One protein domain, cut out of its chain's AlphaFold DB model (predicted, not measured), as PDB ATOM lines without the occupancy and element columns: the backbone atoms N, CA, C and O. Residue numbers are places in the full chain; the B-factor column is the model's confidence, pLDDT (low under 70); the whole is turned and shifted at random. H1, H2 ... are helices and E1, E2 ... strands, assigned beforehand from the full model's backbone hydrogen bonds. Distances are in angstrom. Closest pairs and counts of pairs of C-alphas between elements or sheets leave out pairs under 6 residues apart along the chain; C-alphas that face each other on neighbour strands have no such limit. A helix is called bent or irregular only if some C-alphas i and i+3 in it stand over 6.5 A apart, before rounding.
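AT A GLANCE: This is residues 2 to 58 of the 212 residues of a protein of Streptomyces avermitilis (UniProt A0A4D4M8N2). A small two-strand parallel ribbon, E1 beside E2, has one long, kinked helix, H2, running back along one side of it, and a short helix, H1, packs on H2 at residues 40 to 44. The printed part has 57 residues, with two named helices and two named strands in the order H1, E1, H2, E2. The class is mixed, helices and strands. The whole is compact, with a radius of gyration of the C-alphas of 11.2 A and spans of 31 by 21 by 17 A.

IN THESE COORDINATES: Find C-alpha 6 at (-25.411, 27.274, -29.578), where H1 begins; it holds residues 6 to 9. Next look at E1, residues 21 to 23, 6.4 A long. From C-alpha 30 at (-11.777, 27.281, -43.501), H2, residues 30 to 48, covers 23.1 A. E2, residues 52 to 54, is 6.6 A long and ends at C-alpha 54, at (-20.741, 19.950, -43.813).

HOW THE PARTS SIT: E1, H2 and E2 form a strand-helix-strand unit, two parallel neighbour strands with a helix between them in the chain, and its crossover is right-handed. The strands' directions differ by 19 degrees; N 22 and O 52, and N 54 and O 22, are each 2.8 A apart, within hydrogen-bond range. H2 has a kink of 63 degrees near residue 37 and is irregular, with C-alphas 36 and 39 7.7 A apart. With residues 40 to 44 alone it touches H1; the closest C-alphas, of Pro 6 and Leu 44, are 5.7 A apart. H1 and E2 are apart. In H2, 13 of 15 O i to N i+4 pairs are within hydrogen-bond range; H1 is too short for such a pair.

THE WHOLE: Gln 2 and Leu 58 have the C-alphas farthest apart, 35.2 A. The printed part has no cut. The link from H1 to E1 is long, with 11 residues. Look for pLDDT under 70 at residues 2 to 3 and residue 7.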
ATOM      1  N   GLN A   2     -35.099  34.236 -23.269       55.50
ATOM      2  CA  GLN A   2     -34.598  33.008 -23.881       55.50
ATOM      3  C   GLN A   2     -33.274  33.343 -24.564       55.50
ATOM      4  O   GLN A   2     -33.260  34.064 -25.558       55.50
ATOM      5  N   TYR A   3     -32.162  32.906 -23.976       65.81
ATOM      6  CA  TYR A   3     -30.858  33.057 -24.615       65.81
ATOM      7  C   TYR A   3     -30.797  32.132 -25.834       65.81
ATOM      8  O   TYR A   3     -31.287  30.998 -25.756       65.81
ATOM      9  N   PRO A   4     -30.240  32.595 -26.964       70.50
ATOM     10  CA  PRO A   4     -30.087  31.745 -28.134       70.50
ATOM     11  C   PRO A   4     -29.174  30.566 -27.784       70.50
ATOM     12  O   PRO A   4     -28.109  30.743 -27.193       70.50
ATOM     13  N   THR A   5     -29.609  29.352 -28.121       78.00
ATOM     14  CA  THR A   5     -28.797  28.143 -27.938       78.00
ATOM     15  C   THR A   5     -27.626  28.140 -28.927       78.00
ATOM     16  O   THR A   5     -27.741  28.733 -30.006       78.00
ATOM     17  N   PRO A   6     -26.519  27.436 -28.634       73.06
ATOM     18  CA  PRO A   6     -25.411  27.274 -29.578       73.06
ATOM     19  C   PRO A   6     -25.865  26.737 -30.940       73.06
ATOM     20  O   PRO A   6     -25.424  27.229 -31.975       73.06
ATOM     21  N   ALA A   7     -26.801  25.781 -30.949       69.88
ATOM     22  CA  ALA A   7     -27.370  25.238 -32.180       69.88
ATOM     23  C   ALA A   7     -28.120  26.302 -33.001       69.88
ATOM     24  O   ALA A   7     -27.991  26.330 -34.220       69.88
ATOM     25  N   SER A   8     -28.849  27.208 -32.342       70.94
ATOM     26  CA  SER A   8     -29.550  28.316 -33.004       70.94
ATOM     27  C   SER A   8     -28.576  29.354 -33.569       70.94
ATOM     28  O   SER A   8     -28.718  29.769 -34.718       70.94
ATOM     29  N   LEU A   9     -27.529  29.707 -32.813       79.00
ATOM     30  CA  LEU A   9     -26.474  30.620 -33.278       79.00
ATOM     31  C   LEU A   9     -25.741  30.074 -34.505       79.00
ATOM     32  O   LEU A   9     -25.420  30.826 -35.423       79.00
ATOM     33  N   LEU A  10     -25.506  28.764 -34.524       84.12
ATOM     34  CA  LEU A  10     -24.861  28.081 -35.637       84.12
ATOM     35  C   LEU A  10     -25.837  27.722 -36.763       84.12
ATOM     36  O   LEU A  10     -25.379  27.286 -37.807       84.12
ATOM     37  N   LYS A  11     -27.155  27.902 -36.600       87.12
ATOM     38  CA  LYS A  11     -28.176  27.402 -37.543       87.12
ATOM     39  C   LYS A  11     -28.015  25.898 -37.832       87.12
ATOM     40  O   LYS A  11     -28.126  25.459 -38.972       87.12
ATOM     41  N   ALA A  12     -27.704  25.113 -36.802       89.50
ATOM     42  CA  ALA A  12     -27.557  23.670 -36.928       89.50
ATOM     43  C   ALA A  12     -28.928  22.978 -37.004       89.50
ATOM     44  O   ALA A  12     -29.835  23.283 -36.226       89.50
ATOM     45  N   ASP A  13     -29.044  21.993 -37.889       91.62
ATOM     46  CA  ASP A  13     -30.206  21.118 -37.995       91.62
ATOM     47  C   ASP A  13     -30.191  20.125 -36.825       91.62
ATOM     48  O   ASP A  13     -29.298  19.275 -36.722       91.62
ATOM     49  N   VAL A  14     -31.172  20.233 -35.925       90.44
ATOM     50  CA  VAL A  14     -31.285  19.383 -34.732       90.44
ATOM     51  C   VAL A  14     -32.487  18.454 -34.867       90.44
ATOM     52  O   VAL A  14     -33.630  18.903 -34.893       90.44
ATOM     53  N   ASP A  15     -32.225  17.148 -34.889       88.31
ATOM     54  CA  ASP A  15     -33.239  16.089 -34.857       88.31
ATOM     55  C   ASP A  15     -33.073  15.269 -33.560       88.31
ATOM     56  O   ASP A  15     -31.954  14.819 -33.262       88.31
ATOM     57  N   PRO A  16     -34.136  15.076 -32.748       82.62
ATOM     58  CA  PRO A  16     -34.080  14.261 -31.543       82.62
ATOM     59  C   PRO A  16     -33.419  12.898 -31.769       82.62
ATOM     60  O   PRO A  16     -33.855  12.062 -32.554       82.62
ATOM     61  N   GLY A  17     -32.348  12.632 -31.023       80.69
ATOM     62  CA  GLY A  17     -31.652  11.354 -31.128       80.69
ATOM     63  C   GLY A  17     -30.710  11.228 -32.329       80.69
ATOM     64  O   GLY A  17     -30.199  10.130 -32.560       80.69
ATOM     65  N   LYS A  18     -30.383  12.326 -33.017       86.44
ATOM     66  CA  LYS A  18     -29.271  12.407 -33.977       86.44
ATOM     67  C   LYS A  18     -28.285  13.513 -33.572       86.44
ATOM     68  O   LYS A  18     -28.674  14.438 -32.860       86.44
ATOM     69  N   PRO A  19     -26.998  13.407 -33.945       90.31
ATOM     70  CA  PRO A  19     -26.069  14.524 -33.800       90.31
ATOM     71  C   PRO A  19     -26.552  15.718 -34.638       90.31
ATOM     72  O   PRO A  19     -26.969  15.489 -35.778       90.31
ATOM     73  N   PRO A  20     -26.473  16.961 -34.129       94.88
ATOM     74  CA  PRO A  20     -26.716  18.151 -34.928       94.88
ATOM     75  C   PRO A  20     -25.842  18.175 -36.180       94.88
ATOM     76  O   PRO A  20     -24.652  17.833 -36.122       94.88
ATOM     77  N   ILE A  21     -26.428  18.596 -37.297       95.75
ATOM     78  CA  ILE A  21     -25.709  18.790 -38.555       95.75
ATOM     79  C   ILE A  21     -25.654  20.284 -38.844       95.75
ATOM     80  O   ILE A  21     -26.677  20.943 -38.980       95.75
ATOM     81  N   LEU A  22     -24.444  20.814 -38.936       95.56
ATOM     82  CA  LEU A  22     -24.185  22.180 -39.345       95.56
ATOM     83  C   LEU A  22     -23.855  22.200 -40.837       95.56
ATOM     84  O   LEU A  22     -22.827  21.659 -41.248       95.56
ATOM     85  N   HIS A  23     -24.714  22.836 -41.627       94.19
ATOM     86  CA  HIS A  23     -24.441  23.159 -43.022       94.19
ATOM     87  C   HIS A  23     -23.873  24.574 -43.101       94.19
ATOM     88  O   HIS A  23     -24.512  25.523 -42.652       94.19
ATOM     89  N   ILE A  24     -22.677  24.707 -43.666       93.38
ATOM     90  CA  ILE A  24     -22.079  26.006 -43.966       93.38
ATOM     91  C   ILE A  24     -21.903  26.168 -45.470       93.38
ATOM     92  O   ILE A  24     -21.621  25.197 -46.180       93.38
ATOM     93  N   ASP A  25     -22.026  27.405 -45.935       90.75
ATOM     94  CA  ASP A  25     -21.512  27.782 -47.244       90.75
ATOM     95  C   ASP A  25     -19.987  27.638 -47.255       90.75
ATOM     96  O   ASP A  25     -19.339  27.687 -46.205       90.75
ATOM     97  N   ILE A  26     -19.415  27.425 -48.440       90.44
ATOM     98  CA  ILE A  26     -17.968  27.259 -48.597       90.44
ATOM     99  C   ILE A  26     -17.289  28.542 -48.098       90.44
ATOM    100  O   ILE A  26     -17.500  29.592 -48.708       90.44
ATOM    101  N   PRO A  27     -16.502  28.492 -47.008       90.31
ATOM    102  CA  PRO A  27     -15.833  29.681 -46.508       90.31
ATOM    103  C   PRO A  27     -14.655  30.036 -47.419       90.31
ATOM    104  O   PRO A  27     -13.991  29.142 -47.948       90.31
ATOM    105  N   ASP A  28     -14.340  31.328 -47.522       90.31
ATOM    106  CA  ASP A  28     -13.123  31.790 -48.205       90.31
ATOM    107  C   ASP A  28     -11.865  31.186 -47.556       90.31
ATOM    108  O   ASP A  28     -10.938  30.754 -48.243       90.31
ATOM    109  N   ASP A  29     -11.864  31.099 -46.220       94.56
ATOM    110  CA  ASP A  29     -10.818  30.450 -45.434       94.56
ATOM    111  C   ASP A  29     -11.410  29.576 -44.312       94.56
ATOM    112  O   ASP A  29     -11.959  30.055 -43.314       94.56
ATOM    113  N   ALA A  30     -11.266  28.258 -44.461       95.06
ATOM    114  CA  ALA A  30     -11.777  27.281 -43.501       95.06
ATOM    115  C   ALA A  30     -11.078  27.340 -42.127       95.06
ATOM    116  O   ALA A  30     -11.682  26.982 -41.115       95.06
ATOM    117  N   SER A  31      -9.813  27.769 -42.068       94.88
ATOM    118  CA  SER A  31      -9.048  27.867 -40.819       94.88
ATOM    119  C   SER A  31      -9.521  29.055 -39.981       94.88
ATOM    120  O   SER A  31      -9.735  28.911 -38.776       94.88
ATOM    121  N   THR A  32      -9.724  30.211 -40.607       95.81
ATOM    122  CA  THR A  32     -10.285  31.412 -39.980       95.81
ATOM    123  C   THR A  32     -11.693  31.132 -39.479       95.81
ATOM    124  O   THR A  32     -11.963  31.338 -38.297       95.81
ATOM    125  N   TRP A  33     -12.541  30.522 -40.315       95.81
ATOM    126  CA  TRP A  33     -13.876  30.097 -39.893       95.81
ATOM    127  C   TRP A  33     -13.821  29.182 -38.659       95.81
ATOM    128  O   TRP A  33     -14.544  29.392 -37.683       95.81
ATOM    129  N   ALA A  34     -12.926  28.191 -38.657       96.06
ATOM    130  CA  ALA A  34     -12.771  27.280 -37.528       96.06
ATOM    131  C   ALA A  34     -12.320  28.003 -36.252       96.06
ATOM    132  O   ALA A  34     -12.831  27.708 -35.173       96.06
ATOM    133  N   ALA A  35     -11.403  28.966 -36.367       95.25
ATOM    134  CA  ALA A  35     -10.942  29.775 -35.244       95.25
ATOM    135  C   ALA A  35     -12.064  30.647 -34.660       95.25
ATOM    136  O   ALA A  35     -12.153  30.791 -33.444       95.25
ATOM    137  N   GLU A  36     -12.953  31.183 -35.491       95.06
ATOM    138  CA  GLU A  36     -14.093  31.987 -35.039       95.06
ATOM    139  C   GLU A  36     -15.160  31.138 -34.332       95.06
ATOM    140  O   GLU A  36     -15.729  31.554 -33.323       95.06
ATOM    141  N   HIS A  37     -15.398  29.914 -34.814       94.75
ATOM    142  CA  HIS A  37     -16.521  29.084 -34.365       94.75
ATOM    143  C   HIS A  37     -16.141  28.009 -33.331       94.75
ATOM    144  O   HIS A  37     -17.036  27.355 -32.788       94.75
ATOM    145  N   HIS A  38     -14.851  27.822 -33.013       94.25
ATOM    146  CA  HIS A  38     -14.374  26.731 -32.146       94.25
ATOM    147  C   HIS A  38     -15.109  26.647 -30.796       94.25
ATOM    148  O   HIS A  38     -15.478  25.554 -30.361       94.25
ATOM    149  N   HIS A  39     -15.369  27.784 -30.141       94.19
ATOM    150  CA  HIS A  39     -16.059  27.811 -28.851       94.19
ATOM    151  C   HIS A  39     -17.521  27.367 -28.983       94.19
ATOM    152  O   HIS A  39     -17.965  26.490 -28.247       94.19
ATOM    153  N   ALA A  40     -18.255  27.918 -29.954       94.00
ATOM    154  CA  ALA A  40     -19.654  27.560 -30.192       94.00
ATOM    155  C   ALA A  40     -19.803  26.077 -30.566       94.00
ATOM    156  O   ALA A  40     -20.679  25.388 -30.043       94.00
ATOM    157  N   LEU A  41     -18.899  25.562 -31.406       95.25
ATOM    158  CA  LEU A  41     -18.839  24.142 -31.755       95.25
ATOM    159  C   LEU A  41     -18.534  23.272 -30.535       95.25
ATOM    160  O   LEU A  41     -19.144  22.215 -30.365       95.25
ATOM    161  N   ARG A  42     -17.631  23.715 -29.653       94.56
ATOM    162  CA  ARG A  42     -17.338  22.998 -28.411       94.56
ATOM    163  C   ARG A  42     -18.563  22.931 -27.506       94.56
ATOM    164  O   ARG A  42     -18.848  21.852 -26.994       94.56
ATOM    165  N   THR A  43     -19.298  24.031 -27.342       93.94
ATOM    166  CA  THR A  43     -20.547  24.034 -26.569       93.94
ATOM    167  C   THR A  43     -21.582  23.095 -27.191       93.94
ATOM    168  O   THR A  43     -22.139  22.265 -26.478       93.94
ATOM    169  N   LEU A  44     -21.762  23.135 -28.516       94.06
ATOM    170  CA  LEU A  44     -22.684  22.247 -29.232       94.06
ATOM    171  C   LEU A  44     -22.342  20.762 -29.011       94.06
ATOM    172  O   LEU A  44     -23.224  19.950 -28.734       94.06
ATOM    173  N   VAL A  45     -21.058  20.397 -29.084       95.12
ATOM    174  CA  VAL A  45     -20.603  19.024 -28.810       95.12
ATOM    175  C   VAL A  45     -20.788  18.657 -27.336       95.12
ATOM    176  O   VAL A  45     -21.168  17.527 -27.044       95.12
ATOM    177  N   THR A  46     -20.564  19.581 -26.402       93.62
ATOM    178  CA  THR A  46     -20.825  19.344 -24.974       93.62
ATOM    179  C   THR A  46     -22.311  19.092 -24.696       93.62
ATOM    180  O   THR A  46     -22.626  18.221 -23.889       93.62
ATOM    181  N   GLU A  47     -23.215  19.799 -25.374       91.81
ATOM    182  CA  GLU A  47     -24.667  19.646 -25.206       91.81
ATOM    183  C   GLU A  47     -25.206  18.363 -25.857       91.81
ATOM    184  O   GLU A  47     -26.036  17.667 -25.269       91.81
ATOM    185  N   HIS A  48     -24.734  18.031 -27.061       92.00
ATOM    186  CA  HIS A  48     -25.312  16.954 -27.877       92.00
ATOM    187  C   HIS A  48     -24.462  15.675 -27.948       92.00
ATOM    188  O   HIS A  48     -24.896  14.669 -28.514       92.00
ATOM    189  N   GLY A  49     -23.245  15.695 -27.404       93.69
ATOM    190  CA  GLY A  49     -22.276  14.594 -27.418       93.69
ATOM    191  C   GLY A  49     -21.467  14.467 -28.716       93.69
ATOM    192  O   GLY A  49     -20.349  13.957 -28.687       93.69
ATOM    193  N   ALA A  50     -21.995  14.935 -29.847       95.62
ATOM    194  CA  ALA A  50     -21.309  15.000 -31.138       95.62
ATOM    195  C   ALA A  50     -21.996  16.023 -32.053       95.62
ATOM    196  O   ALA A  50     -23.173  16.317 -31.859       95.62
ATOM    197  N   ALA A  51     -21.292  16.506 -33.075       95.94
ATOM    198  CA  ALA A  51     -21.844  17.335 -34.146       95.94
ATOM    199  C   ALA A  51     -21.144  17.010 -35.476       95.94
ATOM    200  O   ALA A  51     -19.978  16.612 -35.480       95.94
ATOM    201  N   LEU A  52     -21.849  17.179 -36.597       96.06
ATOM    202  CA  LEU A  52     -21.306  17.011 -37.947       96.06
ATOM    203  C   LEU A  52     -21.290  18.358 -38.670       96.06
ATOM    204  O   LEU A  52     -22.324  19.006 -38.765       96.06
ATOM    205  N   ILE A  53     -20.146  18.745 -39.232       96.25
ATOM    206  CA  ILE A  53     -20.008  19.968 -40.031       96.25
ATOM    207  C   ILE A  53     -19.887  19.574 -41.504       96.25
ATOM    208  O   ILE A  53     -19.030  18.763 -41.866       96.25
ATOM    209  N   ARG A  54     -20.739  20.142 -42.358       95.06
ATOM    210  CA  ARG A  54     -20.741  19.950 -43.813       95.06
ATOM    211  C   ARG A  54     -20.533  21.296 -44.500       95.06
ATOM    212  O   ARG A  54     -21.161  22.269 -44.114       95.06
ATOM    213  N   GLY A  55     -19.682  21.328 -45.526       93.56
ATOM    214  CA  GLY A  55     -19.442  22.529 -46.343       93.56
ATOM    215  C   GLY A  55     -18.020  23.093 -46.285       93.56
ATOM    216  O   GLY A  55     -17.641  23.833 -47.181       93.56
ATOM    217  N   LEU A  56     -17.188  22.653 -45.328       92.81
ATOM    218  CA  LEU A  56     -15.813  23.153 -45.133       92.81
ATOM    219  C   LEU A  56     -14.856  22.967 -46.322       92.81
ATOM    220  O   LEU A  56     -13.811  23.608 -46.344       92.81
ATOM    221  N   HIS A  57     -15.171  22.079 -47.273       91.56
ATOM    222  CA  HIS A  57     -14.373  21.854 -48.488       91.56
ATOM    223  C   HIS A  57     -12.867  21.642 -48.224       91.56
ATOM    224  O   HIS A  57     -12.006  22.196 -48.903       91.56
ATOM    225  N   LEU A  58     -12.541  20.808 -47.230       94.25
ATOM    226  CA  LEU A  58     -11.157  20.432 -46.929       94.25
ATOM    227  C   LEU A  58     -10.580  19.613 -48.092       94.25
ATOM    228  O   LEU A  58     -11.104  18.547 -48.419       94.25
TER     229      LEU A  58